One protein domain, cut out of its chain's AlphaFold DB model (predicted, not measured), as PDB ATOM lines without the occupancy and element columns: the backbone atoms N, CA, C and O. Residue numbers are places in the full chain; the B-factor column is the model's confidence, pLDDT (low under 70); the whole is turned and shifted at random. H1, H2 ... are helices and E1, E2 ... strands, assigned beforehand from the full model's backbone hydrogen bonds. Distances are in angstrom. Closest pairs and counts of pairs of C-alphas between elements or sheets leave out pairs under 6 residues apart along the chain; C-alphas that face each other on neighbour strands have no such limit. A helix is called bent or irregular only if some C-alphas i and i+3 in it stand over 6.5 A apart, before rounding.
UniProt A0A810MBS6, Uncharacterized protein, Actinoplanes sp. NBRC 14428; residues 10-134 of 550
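AT A GLANCE: This is residues 10 to 134 of the 550 residues of an uncharacterized protein of Actinoplanes sp. NBRC 14428 (UniProt A0A810MBS6). Helix H3 makes the middle of a helical body, with H1, H2 and H5a packed round it as a four-helix bundle. At one end the small hairpin of E1 and E2 packs on the first part of H1, and its tip, residues 54 to 59, sticks out; at the other end H5 folds back as H5b, and H6 packs on both of its arms, with H4 loosely alongside. The printed part has 125 residues, in the order H1 H2 E1 E2 H3 H4 H5 H6, with one antiparallel sheet E1 - E2. The class is mostly helix. The whole is compact, with a radius of gyration of the C-alphas of 14.6 A, but elongated, spanning 46 by 28 by 24 A.

HOW THE PARTS SIT: Start at H1, residues 18 to 31, which touches H3, residues 64 to 78, at a shallow tilt of 13 degrees, the same way; their closest C-alphas, Gly 29 and Ala 71, are 3.7 A apart. H2, residues 34 to 46, touches H3 at a shallow tilt of 30 degrees, opposite ways, closest at the C-alphas of Ala 44 and Ser 65, 3.9 A. Next look at the hairpin of E1, residues 50 to 53, and E2, residues 60 to 63, where N 51 and O 62 are 2.8 A apart, within hydrogen-bond range. The closest C-alphas of H1 and E1 are Leu 19 and Val 51, 6.1 A apart. H5, residues 97 to 119, was assigned as one helix by its hydrogen bonds but is bent, with C-alphas 106 and 109 9.0 A apart; its arms are H5a, residues 97 to 106, and H5b, residues 109 to 119. H5a touches H3 at a steep tilt of 42 degrees, closest at the C-alphas of Ala 69 and Leu 103, 5.2 A. H4, residues 83 to 91, is close to H5a but not clearly touching, with the C-alphas of Val 90 and Val 100 at 6.0 A. H5b and H6, residues 124 to 132, form a helical hairpin, closest at the C-alphas of Glu 119 and Arg 127, 4.7 A. Every O i to N i+4 pair is within hydrogen-bond range in H1, H3, H4, H5a and H6, against 7 of 9 in H2 and 5 of 7 in H5b.

IN THESE COORDINATES: Find C-alpha 18 at (144.726, 143.788, 96.868); from there H1 runs 19.8 A to residue 31. H2 spans 19.7 A, H3 21.1 A, H5a 14.3 A and H5b 15.0 A. H6 ends at C-alpha 132, (132.691, 164.956, 107.102).

THE WHOLE: The C-alphas farthest apart, those of Met 57 and Ser 122, are 48.9 A apart. The printed part has no cut and no long link. Look for pLDDT under 70 at residues 54 to 59 and 81 to 83.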
ATOM      1  N   THR A  10     134.183 134.758 101.410       85.44
ATOM      2  CA  THR A  10     134.784 135.249 102.657       85.44
ATOM      3  C   THR A  10     136.295 135.059 102.728       85.44
ATOM      4  O   THR A  10     136.946 135.880 103.358       85.44
ATOM      5  N   GLU A  11     136.850 134.023 102.099       86.75
ATOM      6  CA  GLU A  11     138.303 133.813 102.029       86.75
ATOM      7  C   GLU A  11     138.940 134.791 101.039       86.75
ATOM      8  O   GLU A  11     139.954 135.398 101.363       86.75
ATOM      9  N   ASP A  12     138.300 135.027  99.886       91.00
ATOM     10  CA  ASP A  12     138.778 136.003  98.891       91.00
ATOM     11  C   ASP A  12     138.794 137.450  99.448       91.00
ATOM     12  O   ASP A  12     139.581 138.283  99.006       91.00
ATOM     13  N   LEU A  13     137.934 137.770 100.426       91.12
ATOM     14  CA  LEU A  13     137.924 139.071 101.114       91.12
ATOM     15  C   LEU A  13     139.114 139.261 102.071       91.12
ATOM     16  O   LEU A  13     139.458 140.399 102.379       91.12
ATOM     17  N   ASP A  14     139.729 138.174 102.537       90.81
ATOM     18  CA  ASP A  14     140.918 138.186 103.398       90.81
ATOM     19  C   ASP A  14     142.212 137.914 102.595       90.81
ATOM     20  O   ASP A  14     143.277 137.719 103.187       90.81
ATOM     21  N   ASP A  15     142.141 137.865 101.257       91.62
ATOM     22  CA  ASP A  15     143.285 137.521 100.407       91.62
ATOM     23  C   ASP A  15     144.412 138.568 100.545       91.62
ATOM     24  O   ASP A  15     144.138 139.769 100.606       91.62
ATOM     25  N   PRO A  16     145.697 138.176 100.620       88.88
ATOM     26  CA  PRO A  16     146.798 139.137 100.674       88.88
ATOM     27  C   PRO A  16     146.918 140.017  99.417       88.88
ATOM     28  O   PRO A  16     147.499 141.096  99.509       88.88
ATOM     29  N   ASP A  17     146.394 139.588  98.265       90.25
ATOM     30  CA  ASP A  17     146.416 140.341  97.011       90.25
ATOM     31  C   ASP A  17     145.285 141.384  96.942       90.25
ATOM     32  O   ASP A  17     144.095 141.058  96.954       90.25
ATOM     33  N   ASP A  18     145.662 142.658  96.819       91.06
ATOM     34  CA  ASP A  18     144.726 143.788  96.868       91.06
ATOM     35  C   ASP A  18     143.708 143.766  95.714       91.06
ATOM     36  O   ASP A  18     142.539 144.113  95.903       91.06
ATOM     37  N   LEU A  19     144.119 143.317  94.520       89.31
ATOM     38  CA  LEU A  19     143.221 143.178  93.369       89.31
ATOM     39  C   LEU A  19     142.187 142.074  93.605       89.31
ATOM     40  O   LEU A  19     141.009 142.253  93.291       89.31
ATOM     41  N   THR A  20     142.606 140.952  94.185       90.31
ATOM     42  CA  THR A  20     141.710 139.859  94.569       90.31
ATOM     43  C   THR A  20     140.702 140.326  95.616       90.31
ATOM     44  O   THR A  20     139.500 140.125  95.409       90.31
ATOM     45  N   ARG A  21     141.143 141.054  96.656       92.94
ATOM     46  CA  ARG A  21     140.228 141.664  97.639       92.94
ATOM     47  C   ARG A  21     139.257 142.642  96.987       92.94
ATOM     48  O   ARG A  21     138.060 142.563  97.256       92.94
ATOM     49  N   LEU A  22     139.720 143.524  96.097       91.75
ATOM     50  CA  LEU A  22     138.851 144.484  95.406       91.75
ATOM     51  C   LEU A  22     137.759 143.774  94.587       91.75
ATOM     52  O   LEU A  22     136.577 144.103  94.696       91.75
ATOM     53  N   LEU A  23     138.128 142.753  93.810       90.50
ATOM     54  CA  LEU A  23     137.173 141.966  93.022       90.50
ATOM     55  C   LEU A  23     136.196 141.183  93.914       90.50
ATOM     56  O   LEU A  23     135.014 141.041  93.576       90.50
ATOM     57  N   ALA A  24     136.663 140.681  95.060       93.19
ATOM     58  CA  ALA A  24     135.824 140.024  96.059       93.19
ATOM     59  C   ALA A  24     134.819 141.002  96.680       93.19
ATOM     60  O   ALA A  24     133.637 140.676  96.791       93.19
ATOM     61  N   VAL A  25     135.254 142.224  96.999       94.50
ATOM     62  CA  VAL A  25     134.411 143.321  97.488       94.50
ATOM     63  C   VAL A  25     133.315 143.671  96.478       94.50
ATOM     64  O   VAL A  25     132.137 143.727  96.841       94.50
ATOM     65  N   GLU A  26     133.652 143.835  95.197       92.31
ATOM     66  CA  GLU A  26     132.663 144.122  94.149       92.31
ATOM     67  C   GLU A  26     131.631 143.001  93.985       92.31
ATOM     68  O   GLU A  26     130.445 143.254  93.737       92.31
ATOM     69  N   LYS A  27     132.077 141.745  94.090       93.31
ATOM     70  CA  LYS A  27     131.197 140.576  94.032       93.31
ATOM     71  C   LYS A  27     130.306 140.490  95.270       93.31
ATOM     72  O   LYS A  27     129.107 140.264  95.132       93.31
ATOM     73  N   ALA A  28     130.852 140.740  96.457       93.44
ATOM     74  CA  ALA A  28     130.099 140.803  97.705       93.44
ATOM     75  C   ALA A  28     129.029 141.907  97.670       93.44
ATOM     76  O   ALA A  28     127.885 141.681  98.062       93.44
ATOM     77  N   GLY A  29     129.353 143.073  97.106       91.88
ATOM     78  CA  GLY A  29     128.392 144.155  96.906       91.88
ATOM     79  C   GLY A  29     127.205 143.760  96.022       91.88
ATOM     80  O   GLY A  29     126.085 144.199  96.287       91.88
ATOM     81  N   ARG A  30     127.413 142.900  95.018       92.06
ATOM     82  CA  ARG A  30     126.361 142.424  94.103       92.06
ATOM     83  C   ARG A  30     125.534 141.279  94.683       92.06
ATOM     84  O   ARG A  30     124.315 141.406  94.761       92.06
ATOM     85  N   ASP A  31     126.205 140.228  95.146       90.75
ATOM     86  CA  ASP A  31     125.578 138.927  95.422       90.75
ATOM     87  C   ASP A  31     125.757 138.450  96.876       90.75
ATOM     88  O   ASP A  31     125.240 137.398  97.246       90.75
ATOM     89  N   GLY A  32     126.503 139.186  97.708       86.69
ATOM     90  CA  GLY A  32     126.821 138.786  99.083       86.69
ATOM     91  C   GLY A  32     125.632 138.885 100.044       86.69
ATOM     92  O   GLY A  32     124.816 139.814  99.934       86.69
ATOM     93  N   GLY A  33     125.570 137.940 100.991       88.50
ATOM     94  CA  GLY A  33     124.587 137.876 102.072       88.50
ATOM     95  C   GLY A  33     125.069 138.496 103.397       88.50
ATOM     96  O   GLY A  33     126.103 139.165 103.449       88.50
ATOM     97  N   PRO A  34     124.326 138.312 104.505       88.12
ATOM     98  CA  PRO A  34     124.671 138.876 105.815       88.12
ATOM     99  C   PRO A  34     126.046 138.451 106.361       88.12
ATOM    100  O   PRO A  34     126.650 139.170 107.155       88.12
ATOM    101  N   GLU A  35     126.552 137.291 105.947       89.00
ATOM    102  CA  GLU A  35     127.813 136.707 106.406       89.00
ATOM    103  C   GLU A  35     129.056 137.534 106.043       89.00
ATOM    104  O   GLU A  35     130.046 137.494 106.775       89.00
ATOM    105  N   VAL A  36     129.011 138.328 104.965       91.88
ATOM    106  CA  VAL A  36     130.153 139.162 104.539       91.88
ATOM    107  C   VAL A  36     130.209 140.524 105.235       91.88
ATOM    108  O   VAL A  36     131.232 141.203 105.164       91.88
ATOM    109  N   ILE A  37     129.151 140.929 105.946       90.19
ATOM    110  CA  ILE A  37     129.020 142.271 106.544       90.19
ATOM    111  C   ILE A  37     130.198 142.608 107.465       90.19
ATOM    112  O   ILE A  37     130.749 143.702 107.379       90.19
ATOM    113  N   GLY A  38     130.586 141.676 108.343       89.50
ATOM    114  CA  GLY A  38     131.677 141.904 109.294       89.50
ATOM    115  C   GLY A  38     133.005 142.179 108.592       89.50
ATOM    116  O   GLY A  38     133.690 143.131 108.942       89.50
ATOM    117  N   ARG A  39     133.319 141.397 107.552       92.25
ATOM    118  CA  ARG A  39     134.550 141.544 106.769       92.25
ATOM    119  C   ARG A  39     134.562 142.825 105.947       92.25
ATOM    120  O   ARG A  39     135.564 143.523 105.937       92.25
ATOM    121  N   LEU A  40     133.441 143.169 105.312       93.56
ATOM    122  CA  LEU A  40     133.325 144.422 104.565       93.56
ATOM    123  C   LEU A  40     133.465 145.649 105.476       93.56
ATOM    124  O   LEU A  40     134.075 146.632 105.070       93.56
ATOM    125  N   LEU A  41     132.939 145.591 106.705       92.69
ATOM    126  CA  LEU A  41     133.136 146.649 107.697       92.69
ATOM    127  C   LEU A  41     134.611 146.778 108.094       92.69
ATOM    128  O   LEU A  41     135.142 147.884 108.082       92.69
ATOM    129  N   ASP A  42     135.275 145.661 108.396       92.25
ATOM    130  CA  ASP A  42     136.688 145.662 108.786       92.25
ATOM    131  C   ASP A  42     137.577 146.184 107.633       92.25
ATOM    132  O   ASP A  42     138.446 147.026 107.854       92.25
ATOM    133  N   LEU A  43     137.308 145.784 106.382       93.50
ATOM    134  CA  LEU A  43     137.995 146.312 105.194       93.50
ATOM    135  C   LEU A  43     137.740 147.813 104.996       93.50
ATOM    136  O   LEU A  43     138.679 148.566 104.742       93.50
ATOM    137  N   ALA A  44     136.498 148.278 105.163       92.44
ATOM    138  CA  ALA A  44     136.160 149.697 105.044       92.44
ATOM    139  C   ALA A  44     136.904 150.572 106.072       92.44
ATOM    140  O   ALA A  44     137.294 151.701 105.766       92.44
ATOM    141  N   LEU A  45     137.120 150.058 107.286       91.31
ATOM    142  CA  LEU A  45     137.769 150.789 108.377       91.31
ATOM    143  C   LEU A  45     139.293 150.639 108.391       91.31
ATOM    144  O   LEU A  45     139.994 151.543 108.858       91.31
ATOM    145  N   HIS A  46     139.838 149.544 107.857       87.62
ATOM    146  CA  HIS A  46     141.252 149.212 108.044       87.62
ATOM    147  C   HIS A  46     142.075 149.105 106.751       87.62
ATOM    148  O   HIS A  46     143.274 149.394 106.809       87.62
ATOM    149  N   ASP A  47     141.472 148.840 105.588       82.81
ATOM    150  CA  ASP A  47     142.212 148.597 104.342       82.81
ATOM    151  C   ASP A  47     142.446 149.876 103.517       82.81
ATOM    152  O   ASP A  47     141.528 150.497 102.985       82.81
ATOM    153  N   GLY A  48     143.705 150.302 103.421       80.56
ATOM    154  CA  GLY A  48     144.111 151.484 102.657       80.56
ATOM    155  C   GLY A  48     144.624 151.190 101.249       80.56
ATOM    156  O   GLY A  48     145.148 152.114 100.635       80.56
ATOM    157  N   ALA A  49     144.551 149.946 100.770       85.12
ATOM    158  CA  ALA A  49     145.142 149.569  99.494       85.12
ATOM    159  C   ALA A  49     144.465 150.282  98.312       85.12
ATOM    160  O   ALA A  49     143.238 150.262  98.172       85.12
ATOM    161  N   GLU A  50     145.281 150.898  97.455       86.12
ATOM    162  CA  GLU A  50     144.871 151.461  96.169       86.12
ATOM    163  C   GLU A  50     145.259 150.498  95.051       86.12
ATOM    164  O   GLU A  50     146.416 150.096  94.923       86.12
ATOM    165  N   VAL A  51     144.282 150.137  94.228       85.25
ATOM    166  CA  VAL A  51     144.434 149.141  93.172       85.25
ATOM    167  C   VAL A  51     144.189 149.798  91.826       85.25
ATOM    168  O   VAL A  51     143.175 150.464  91.603       85.25
ATOM    169  N   GLN A  52     145.110 149.572  90.897       80.44
ATOM    170  CA  GLN A  52     144.938 149.965  89.507       80.44
ATOM    171  C   GLN A  52     144.017 148.965  88.798       80.44
ATOM    172  O   GLN A  52     144.349 147.786  88.668       80.44
ATOM    173  N   VAL A  53     142.875 149.431  88.289       75.00
ATOM    174  CA  VAL A  53     141.924 148.582  87.561       75.00
ATOM    175  C   VAL A  53     142.067 148.839  86.061       75.00
ATOM    176  O   VAL A  53     141.724 149.907  85.554       75.00
ATOM    177  N   ALA A  54     142.590 147.858  85.320       57.28
ATOM    178  CA  ALA A  54     142.743 147.954  83.869       57.28
ATOM    179  C   ALA A  54     141.431 147.581  83.149       57.28
ATOM    180  O   ALA A  54     141.049 146.410  83.103       57.28
ATOM    181  N   GLY A  55     140.753 148.569  82.549       48.41
ATOM    182  CA  GLY A  55     139.502 148.355  81.812       48.41
ATOM    183  C   GLY A  55     139.105 149.516  80.892       48.41
ATOM    184  O   GLY A  55     138.191 150.266  81.211       48.41
ATOM    185  N   GLY A  56     139.751 149.638  79.725       53.66
ATOM    186  CA  GLY A  56     139.443 150.652  78.694       53.66
ATOM    187  C   GLY A  56     140.323 151.910  78.753       53.66
ATOM    188  O   GLY A  56     141.147 152.030  79.649       53.66
ATOM    189  N   MET A  57     140.179 152.828  77.777       43.09
ATOM    190  CA  MET A  57     141.093 153.966  77.487       43.09
ATOM    191  C   MET A  57     141.354 154.975  78.634       43.09
ATOM    192  O   MET A  57     142.066 155.953  78.423       43.09
ATOM    193  N   THR A  58     140.814 154.774  79.832       51.69
ATOM    194  CA  THR A  58     141.035 155.635  80.999       51.69
ATOM    195  C   THR A  58     141.534 154.801  82.168       51.69
ATOM    196  O   THR A  58     140.818 153.929  82.659       51.69
ATOM    197  N   GLU A  59     142.755 155.084  82.612       65.00
ATOM    198  CA  GLU A  59     143.322 154.545  83.847       65.00
ATOM    199  C   GLU A  59     142.443 154.952  85.040       65.00
ATOM    200  O   GLU A  59     142.121 156.131  85.206       65.00
ATOM    201  N   ARG A  60     142.039 153.977  85.861       74.12
ATOM    202  CA  ARG A  60     141.251 154.200  87.078       74.12
ATOM    203  C   ARG A  60     141.926 153.514  88.264       74.12
ATOM    204  O   ARG A  60     142.346 152.361  88.163       74.12
ATOM    205  N   TRP A  61     142.008 154.241  89.370       78.88
ATOM    206  CA  TRP A  61     142.502 153.765  90.658       78.88
ATOM    207  C   TRP A  61     141.323 153.687  91.621       78.88
ATOM    208  O   TRP A  61     140.596 154.670  91.761       78.88
ATOM    209  N   ASP A  62     141.124 152.528  92.243       83.31
ATOM    210  CA  ASP A  62     140.067 152.304  93.229       83.31
ATOM    211  C   ASP A  62     140.685 151.878  94.569       83.31
ATOM    212  O   ASP A  62     141.625 151.082  94.616       83.31
ATOM    213  N   THR A  63     140.156 152.406  95.673       89.56
ATOM    214  CA  THR A  63     140.593 152.050  97.030       89.56
ATOM    215  C   THR A  63     139.725 150.920  97.577       89.56
ATOM    216  O   THR A  63     138.493 151.003  97.531       89.56
ATOM    217  N   VAL A  64     140.344 149.883  98.150       89.06
ATOM    218  CA  VAL A  64     139.618 148.717  98.686       89.06
ATOM    219  C   VAL A  64     138.643 149.121  99.797       89.06
ATOM    220  O   VAL A  64     137.513 148.639  99.805       89.06
ATOM    221  N   SER A  65     139.012 150.053 100.687       91.00
ATOM    222  CA  SER A  65     138.105 150.542 101.744       91.00
ATOM    223  C   SER A  65     136.860 151.238 101.207       91.00
ATOM    224  O   SER A  65     135.757 150.955 101.673       91.00
ATOM    225  N   ASP A  66     137.008 152.131 100.229       89.88
ATOM    226  CA  ASP A  66     135.878 152.871  99.661       89.88
ATOM    227  C   ASP A  66     134.945 151.925  98.885       89.88
ATOM    228  O   ASP A  66     133.717 152.000  99.014       89.88
ATOM    229  N   ALA A  67     135.520 150.962  98.155       91.56
ATOM    230  CA  ALA A  67     134.763 149.888  97.525       91.56
ATOM    231  C   ALA A  67     134.036 149.025  98.573       91.56
ATOM    232  O   ALA A  67     132.859 148.700  98.391       91.56
ATOM    233  N   ALA A  68     134.692 148.696  99.691       94.25
ATOM    234  CA  ALA A  68     134.122 147.887 100.767       94.25
ATOM    235  C   ALA A  68     132.972 148.611 101.475       94.25
ATOM    236  O   ALA A  68     131.933 148.000 101.725       94.25
ATOM    237  N   ALA A  69     133.095 149.919 101.712       92.75
ATOM    238  CA  ALA A  69     132.021 150.748 102.250       92.75
ATOM    239  C   ALA A  69     130.804 150.791 101.305       92.75
ATOM    240  O   ALA A  69     129.660 150.649 101.747       92.75
ATOM    241  N   GLY A  70     131.035 150.929  99.994       92.31
ATOM    242  CA  GLY A  70     129.977 150.874  98.980       92.31
ATOM    243  C   GLY A  70     129.299 149.501  98.889       92.31
ATOM    244  O   GLY A  70     128.067 149.414  98.838       92.31
ATOM    245  N   ALA A  71     130.086 148.423  98.921       92.62
ATOM    246  CA  ALA A  71     129.589 147.050  98.938       92.62
ATOM    247  C   ALA A  71     128.770 146.765 100.202       92.62
ATOM    248  O   ALA A  71     127.672 146.215 100.111       92.62
ATOM    249  N   LEU A  72     129.253 147.206 101.366       92.19
ATOM    250  CA  LEU A  72     128.548 147.097 102.640       92.19
ATOM    251  C   LEU A  72     127.186 147.798 102.581       92.19
ATOM    252  O   LEU A  72     126.180 147.199 102.958       92.19
ATOM    253  N   ALA A  73     127.120 149.018 102.039       90.25
ATOM    254  CA  ALA A  73     125.856 149.728 101.842       90.25
ATOM    255  C   ALA A  73     124.881 148.944 100.946       90.25
ATOM    256  O   ALA A  73     123.685 148.867 101.229       90.25
ATOM    257  N   ALA A  74     125.377 148.325  99.870       91.06
ATOM    258  CA  ALA A  74     124.553 147.509  98.981       91.06
ATOM    259  C   ALA A  74     124.006 146.249  99.676       91.06
ATOM    260  O   ALA A  74     122.824 145.935  99.518       91.06
ATOM    261  N   VAL A  75     124.835 145.562 100.469       90.25
ATOM    262  CA  VAL A  75     124.432 144.380 101.246       90.25
ATOM    263  C   VAL A  75     123.392 144.754 102.304       90.25
ATOM    264  O   VAL A  75     122.363 144.087 102.400       90.25
ATOM    265  N   LEU A  76     123.597 145.842 103.051       87.81
ATOM    266  CA  LEU A  76     122.677 146.282 104.108       87.81
ATOM    267  C   LEU A  76     121.292 146.665 103.578       87.81
ATOM    268  O   LEU A  76     120.294 146.341 104.217       87.81
ATOM    269  N   ARG A  77     121.210 147.273 102.387       87.62
ATOM    270  CA  ARG A  77     119.921 147.565 101.734       87.62
ATOM    271  C   ARG A  77     119.127 146.306 101.389       87.62
ATOM    272  O   ARG A  77     117.900 146.336 101.408       87.62
ATOM    273  N   ARG A  78     119.810 145.202 101.068       88.94
ATOM    274  CA  ARG A  78     119.170 143.899 100.810       88.94
ATOM    275  C   ARG A  78     118.879 143.128 102.097       88.94
ATOM    276  O   ARG A  78     117.903 142.383 102.150       88.94
ATOM    277  N   HIS A  79     119.715 143.306 103.120       83.25
ATOM    278  CA  HIS A  79     119.686 142.543 104.368       83.25
ATOM    279  C   HIS A  79     119.783 143.446 105.616       83.25
ATOM    280  O   HIS A  79     120.810 143.458 106.300       83.25
ATOM    281  N   PRO A  80     118.715 144.187 105.953       70.38
ATOM    282  CA  PRO A  80     118.660 144.999 107.167       70.38
ATOM    283  C   PRO A  80     118.366 144.082 108.371       70.38
ATOM    284  O   PRO A  80     117.196 143.782 108.611       70.38
ATOM    285  N   PRO A  81     119.373 143.543 109.103       59.97
ATOM    286  CA  PRO A  81     119.960 144.296 110.220       59.97
ATOM    287  C   PRO A  81     121.402 143.880 110.629       59.97
ATOM    288  O   PRO A  81     121.636 142.779 111.123       59.97
ATOM    289  N   ALA A  82     122.360 144.814 110.588       61.06
ATOM    290  CA  ALA A  82     123.655 144.682 111.288       61.06
ATOM    291  C   ALA A  82     124.024 145.911 112.147       61.06
ATOM    292  O   ALA A  82     125.179 146.104 112.537       61.06
ATOM    293  N   GLY A  83     123.018 146.730 112.475       66.31
ATOM    294  CA  GLY A  83     123.158 148.039 113.124       66.31
ATOM    295  C   GLY A  83     124.066 148.108 114.365       66.31
ATOM    296  O   GLY A  83     124.844 149.056 114.447       66.31
ATOM    297  N   PRO A  84     124.064 147.139 115.307       79.00
ATOM    298  CA  PRO A  84     124.810 147.287 116.561       79.00
ATOM    299  C   PRO A  84     126.333 147.351 116.394       79.00
ATOM    300  O   PRO A  84     126.994 148.093 117.117       79.00
ATOM    301  N   ARG A  85     126.911 146.580 115.461       85.12
ATOM    302  CA  ARG A  85     128.371 146.572 115.243       85.12
ATOM    303  C   ARG A  85     128.821 147.837 114.519       85.12
ATOM    304  O   ARG A  85     129.816 148.431 114.913       85.12
ATOM    305  N   ILE A  86     128.047 148.270 113.524       85.38
ATOM    306  CA  ILE A  86     128.302 149.516 112.791       85.38
ATOM    307  C   ILE A  86     128.199 150.710 113.746       85.38
ATOM    308  O   ILE A  86     129.103 151.535 113.774       85.38
ATOM    309  N   GLY A  87     127.162 150.764 114.589       86.62
ATOM    310  CA  GLY A  87     127.010 151.819 115.595       86.62
ATOM    311  C   GLY A  87     128.187 151.887 116.574       86.62
ATOM    312  O   GLY A  87     128.689 152.973 116.848       86.62
ATOM    313  N   ARG A  88     128.691 150.732 117.040       89.25
ATOM    314  CA  ARG A  88     129.896 150.677 117.890       89.25
ATOM    315  C   ARG A  88     131.130 151.211 117.173       89.25
ATOM    316  O   ARG A  88     131.798 152.069 117.730       89.25
ATOM    317  N   ALA A  89     131.399 150.754 115.951       88.00
ATOM    318  CA  ALA A  89     132.563 151.200 115.187       88.00
ATOM    319  C   ALA A  89     132.518 152.709 114.894       88.00
ATOM    320  O   ALA A  89     133.508 153.421 115.030       88.00
ATOM    321  N   VAL A  90     131.338 153.232 114.559       89.69
ATOM    322  CA  VAL A  90     131.140 154.659 114.281       89.69
ATOM    323  C   VAL A  90     131.366 155.534 115.524       89.69
ATOM    324  O   VAL A  90     131.850 156.661 115.393       89.69
ATOM    325  N   ALA A  91     131.050 155.030 116.719       89.94
ATOM    326  CA  ALA A  91     131.268 155.724 117.989       89.94
ATOM    327  C   ALA A  91     132.672 155.502 118.587       89.94
ATOM    328  O   ALA A  91     133.070 156.235 119.492       89.94
ATOM    329  N   ASP A  92     133.430 154.516 118.100       91.25
ATOM    330  CA  ASP A  92     134.744 154.167 118.636       91.25
ATOM    331  C   ASP A  92     135.805 155.194 118.213       91.25
ATOM    332  O   ASP A  92     136.113 155.368 117.034       91.25
ATOM    333  N   LEU A  93     136.376 155.900 119.188       86.62
ATOM    334  CA  LEU A  93     137.383 156.938 118.965       86.62
ATOM    335  C   LEU A  93     138.769 156.390 118.592       86.62
ATOM    336  O   LEU A  93     139.627 157.171 118.169       86.62
ATOM    337  N   THR A  94     139.003 155.086 118.745       89.06
ATOM    338  CA  THR A  94     140.231 154.432 118.266       89.06
ATOM    339  C   THR A  94     140.245 154.293 116.746       89.06
ATOM    340  O   THR A  94     141.318 154.249 116.143       89.06
ATOM    341  N   GLU A  95     139.068 154.329 116.118       89.56
ATOM    342  CA  GLU A  95     138.927 154.281 114.670       89.56
ATOM    343  C   GLU A  95     139.407 155.564 113.982       89.56
ATOM    344  O   GLU A  95     139.382 156.670 114.537       89.56
ATOM    345  N   ASN A  96     139.814 155.421 112.719       89.94
ATOM    346  CA  ASN A  96     140.220 156.547 111.888       89.94
ATOM    347  C   ASN A  96     139.000 157.395 111.477       89.94
ATOM    348  O   ASN A  96     138.111 156.920 110.767       89.94
ATOM    349  N   ASP A  97     138.989 158.670 111.875       90.75
ATOM    350  CA  ASP A  97     137.840 159.568 111.685       90.75
ATOM    351  C   ASP A  97     137.448 159.761 110.213       90.75
ATOM    352  O   ASP A  97     136.260 159.826 109.896       90.75
ATOM    353  N   ASP A  98     138.424 159.812 109.300       87.88
ATOM    354  CA  ASP A  98     138.156 160.010 107.873       87.88
ATOM    355  C   ASP A  98     137.560 158.757 107.230       87.88
ATOM    356  O   ASP A  98     136.675 158.863 106.380       87.88
ATOM    357  N   ARG A  99     137.996 157.565 107.656       90.12
ATOM    358  CA  ARG A  99     137.423 156.297 107.184       90.12
ATOM    359  C   ARG A  99     136.004 156.102 107.693       90.12
ATOM    360  O   ARG A  99     135.124 155.756 106.911       90.12
ATOM    361  N   VAL A 100     135.749 156.413 108.964       92.56
ATOM    362  CA  VAL A 100     134.391 156.376 109.522       92.56
ATOM    363  C   VAL A 100     133.478 157.378 108.807       92.56
ATOM    364  O   VAL A 100     132.351 157.037 108.454       92.56
ATOM    365  N   ALA A 101     133.958 158.593 108.527       92.19
ATOM    366  CA  ALA A 101     133.192 159.575 107.763       92.19
ATOM    367  C   ALA A 101     132.870 159.088 106.338       92.19
ATOM    368  O   ALA A 101     131.732 159.239 105.890       92.19
ATOM    369  N   ARG A 102     133.829 158.461 105.638       90.81
ATOM    370  CA  ARG A 102     133.598 157.854 104.312       90.81
ATOM    371  C   ARG A 102     132.615 156.688 104.368       90.81
ATOM    372  O   ARG A 102     131.714 156.624 103.540       90.81
ATOM    373  N   LEU A 103     132.718 155.825 105.379       92.31
ATOM    374  CA  LEU A 103     131.747 154.761 105.618       92.31
ATOM    375  C   LEU A 103     130.329 155.335 105.761       92.31
ATOM    376  O   LEU A 103     129.428 154.927 105.032       92.31
ATOM    377  N   LEU A 104     130.138 156.318 106.648       92.38
ATOM    378  CA  LEU A 104     128.846 156.986 106.837       92.38
ATOM    379  C   LEU A 104     128.338 157.630 105.540       92.38
ATOM    380  O   LEU A 104     127.150 157.535 105.234       92.38
ATOM    381  N   HIS A 105     129.232 158.236 104.755       91.75
ATOM    382  CA  HIS A 105     128.898 158.801 103.451       91.75
ATOM    383  C   HIS A 105     128.352 157.740 102.480       91.75
ATOM    384  O   HIS A 105     127.303 157.945 101.871       91.75
ATOM    385  N   CYS A 106     129.035 156.600 102.353       90.31
ATOM    386  CA  CYS A 106     128.641 155.505 101.460       90.31
ATOM    387  C   CYS A 106     127.333 154.827 101.888       90.31
ATOM    388  O   CYS A 106     126.540 154.422 101.034       90.31
ATOM    389  N   LEU A 107     127.094 154.714 103.199       88.31
ATOM    390  CA  LEU A 107     125.835 154.205 103.747       88.31
ATOM    391  C   LEU A 107     124.658 155.154 103.459       88.31
ATOM    392  O   LEU A 107     123.528 154.701 103.283       88.31
ATOM    393  N   GLY A 108     124.913 156.460 103.355       86.88
ATOM    394  CA  GLY A 108     123.926 157.448 102.928       86.88
ATOM    395  C   GLY A 108     122.722 157.528 103.871       86.88
ATOM    396  O   GLY A 108     122.878 157.642 105.086       86.88
ATOM    397  N   ALA A 109     121.508 157.478 103.312       85.19
ATOM    398  CA  ALA A 109     120.260 157.643 104.066       85.19
ATOM    399  C   ALA A 109     120.083 156.610 105.194       85.19
ATOM    400  O   ALA A 109     119.511 156.936 106.232       85.19
ATOM    401  N   ASP A 110     120.622 155.399 105.027       81.56
ATOM    402  CA  ASP A 110     120.515 154.328 106.023       81.56
ATOM    403  C   ASP A 110     121.330 154.631 107.295       81.56
ATOM    404  O   ASP A 110     121.001 154.153 108.380       81.56
ATOM    405  N   ALA A 111     122.370 155.466 107.188       86.31
ATOM    406  CA  ALA A 111     123.182 155.916 108.317       86.31
ATOM    407  C   ALA A 111     122.731 157.268 108.896       86.31
ATOM    408  O   ALA A 111     123.333 157.743 109.858       86.31
ATOM    409  N   GLU A 112     121.675 157.886 108.363       88.12
ATOM    410  CA  GLU A 112     121.190 159.195 108.817       88.12
ATOM    411  C   GLU A 112     120.848 159.242 110.322       88.12
ATOM    412  O   GLU A 112     121.235 160.219 110.969       88.12
ATOM    413  N   PRO A 113     120.199 158.223 110.932       89.62
ATOM    414  CA  PRO A 113     119.950 158.218 112.376       89.62
ATOM    415  C   PRO A 113     121.245 158.222 113.198       89.62
ATOM    416  O   PRO A 113     121.406 159.071 114.071       89.62
ATOM    417  N   LEU A 114     122.203 157.351 112.854       90.00
ATOM    418  CA  LEU A 114     123.518 157.289 113.507       90.00
ATOM    419  C   LEU A 114     124.267 158.611 113.346       90.00
ATOM    420  O   LEU A 114     124.824 159.142 114.299       90.00
ATOM    421  N   ARG A 115     124.246 159.180 112.140       92.19
ATOM    422  CA  ARG A 115     124.885 160.459 111.845       92.19
ATOM    423  C   ARG A 115     124.329 161.559 112.748       92.19
ATOM    424  O   ARG A 115     125.126 162.270 113.345       92.19
ATOM    425  N   ARG A 116     122.999 161.657 112.902       91.62
ATOM    426  CA  ARG A 116     122.331 162.623 113.802       91.62
ATOM    427  C   ARG A 116     122.693 162.432 115.270       91.62
ATOM    428  O   ARG A 116     122.891 163.429 115.957       91.62
ATOM    429  N   GLU A 117     122.817 161.191 115.740       92.44
ATOM    430  CA  GLU A 117     123.299 160.915 117.100       92.44
ATOM    431  C   GLU A 117     124.702 161.501 117.307       92.44
ATOM    432  O   GLU A 117     124.934 162.229 118.276       92.44
ATOM    433  N   LEU A 118     125.610 161.283 116.349       94.00
ATOM    434  CA  LEU A 118     126.960 161.846 116.393       94.00
ATOM    435  C   LEU A 118     126.976 163.380 116.334       94.00
ATOM    436  O   LEU A 118     127.801 163.976 117.019       94.00
ATOM    437  N   GLU A 119     126.078 164.026 115.571       93.81
ATOM    438  CA  GLU A 119     125.968 165.502 115.524       93.81
ATOM    439  C   GLU A 119     125.732 166.102 116.917       93.81
ATOM    440  O   GLU A 119     126.199 167.201 117.204       93.81
ATOM    441  N   THR A 120     125.006 165.383 117.777       92.25
ATOM    442  CA  THR A 120     124.635 165.830 119.131       92.25
ATOM    443  C   THR A 120     125.589 165.360 120.227       92.25
ATOM    444  O   THR A 120     125.363 165.640 121.403       92.25
ATOM    445  N   SER A 121     126.657 164.645 119.864       94.56
ATOM    446  CA  SER A 121     127.622 164.119 120.828       94.56
ATOM    447  C   SER A 121     128.391 165.234 121.542       94.56
ATOM    448  O   SER A 121     128.725 166.257 120.940       94.56
ATOM    449  N   SER A 122     128.750 165.017 122.811       93.44
ATOM    450  CA  SER A 122     129.682 165.888 123.539       93.44
ATOM    451  C   SER A 122     131.099 165.841 122.959       93.44
ATOM    452  O   SER A 122     131.832 166.826 123.048       93.44
ATOM    453  N   GLU A 123     131.467 164.740 122.300       95.31
ATOM    454  CA  GLU A 123     132.797 164.523 121.731       95.31
ATOM    455  C   GLU A 123     132.973 165.234 120.384       95.31
ATOM    456  O   GLU A 123     132.283 164.943 119.403       95.31
ATOM    457  N   GLU A 124     133.956 166.133 120.310       95.31
ATOM    458  CA  GLU A 124     134.279 166.908 119.103       95.31
ATOM    459  C   GLU A 124     134.569 166.012 117.888       95.31
ATOM    460  O   GLU A 124     134.039 166.244 116.799       95.31
ATOM    461  N   ARG A 125     135.365 164.953 118.077       95.25
ATOM    462  CA  ARG A 125     135.741 164.019 117.001       95.25
ATOM    463  C   ARG A 125     134.527 163.323 116.385       95.25
ATOM    464  O   ARG A 125     134.482 163.131 115.172       95.25
ATOM    465  N   LEU A 126     133.514 162.998 117.190       95.25
ATOM    466  CA  LEU A 126     132.282 162.375 116.701       95.25
ATOM    467  C   LEU A 126     131.440 163.362 115.881       95.25
ATOM    468  O   LEU A 126     130.973 163.011 114.795       95.25
ATOM    469  N   ARG A 127     131.332 164.622 116.325       95.75
ATOM    470  CA  ARG A 127     130.674 165.680 115.539       95.75
ATOM    471  C   ARG A 127     131.398 165.940 114.213       95.75
ATOM    472  O   ARG A 127     130.748 166.083 113.178       95.75
ATOM    473  N   LEU A 128     132.736 165.909 114.206       95.31
ATOM    474  CA  LEU A 128     133.541 166.004 112.982       95.31
ATOM    475  C   LEU A 128     133.277 164.849 112.010       95.31
ATOM    476  O   LEU A 128     133.118 165.100 110.814       95.31
ATOM    477  N   ARG A 129     133.174 163.603 112.495       94.88
ATOM    478  CA  ARG A 129     132.799 162.444 111.657       94.88
ATOM    479  C   ARG A 129     131.443 162.663 110.985       94.88
ATOM    480  O   ARG A 129     131.321 162.475 109.775       94.88
ATOM    481  N   ALA A 130     130.449 163.118 111.751       94.44
ATOM    482  CA  ALA A 130     129.103 163.391 111.247       94.44
ATOM    483  C   ALA A 130     129.090 164.467 110.150       94.44
ATOM    484  O   ALA A 130     128.372 164.341 109.154       94.44
ATOM    485  N   LEU A 131     129.900 165.513 110.326       95.19
ATOM    486  CA  LEU A 131     130.040 166.620 109.386       95.19
ATOM    487  C   LEU A 131     130.806 166.222 108.112       95.19
ATOM    488  O   LEU A 131     130.408 166.595 107.005       95.19
ATOM    489  N   ARG A 132     131.888 165.445 108.239       94.62
ATOM    490  CA  ARG A 132     132.691 164.956 107.102       94.62
ATOM    491  C   ARG A 132     131.966 163.904 106.261       94.62
ATOM    492  O   ARG A 132     132.254 163.792 105.075       94.62
ATOM    493  N   ALA A 133     130.994 163.193 106.835       93.88
ATOM    494  CA  ALA A 133     130.147 162.249 106.104       93.88
ATOM    495  C   ALA A 133     129.283 162.914 105.011       93.88
ATOM    496  O   ALA A 133     128.816 162.249 104.085       93.88
ATOM    497  N   VAL A 134     129.078 164.234 105.089       93.12
ATOM    498  CA  VAL A 134     128.376 165.017 104.065       93.12
ATOM    499  C   VAL A 134     129.394 165.863 103.307       93.12
ATOM    500  O   VAL A 134     130.017 166.765 103.880       93.12
TER     501      VAL A 134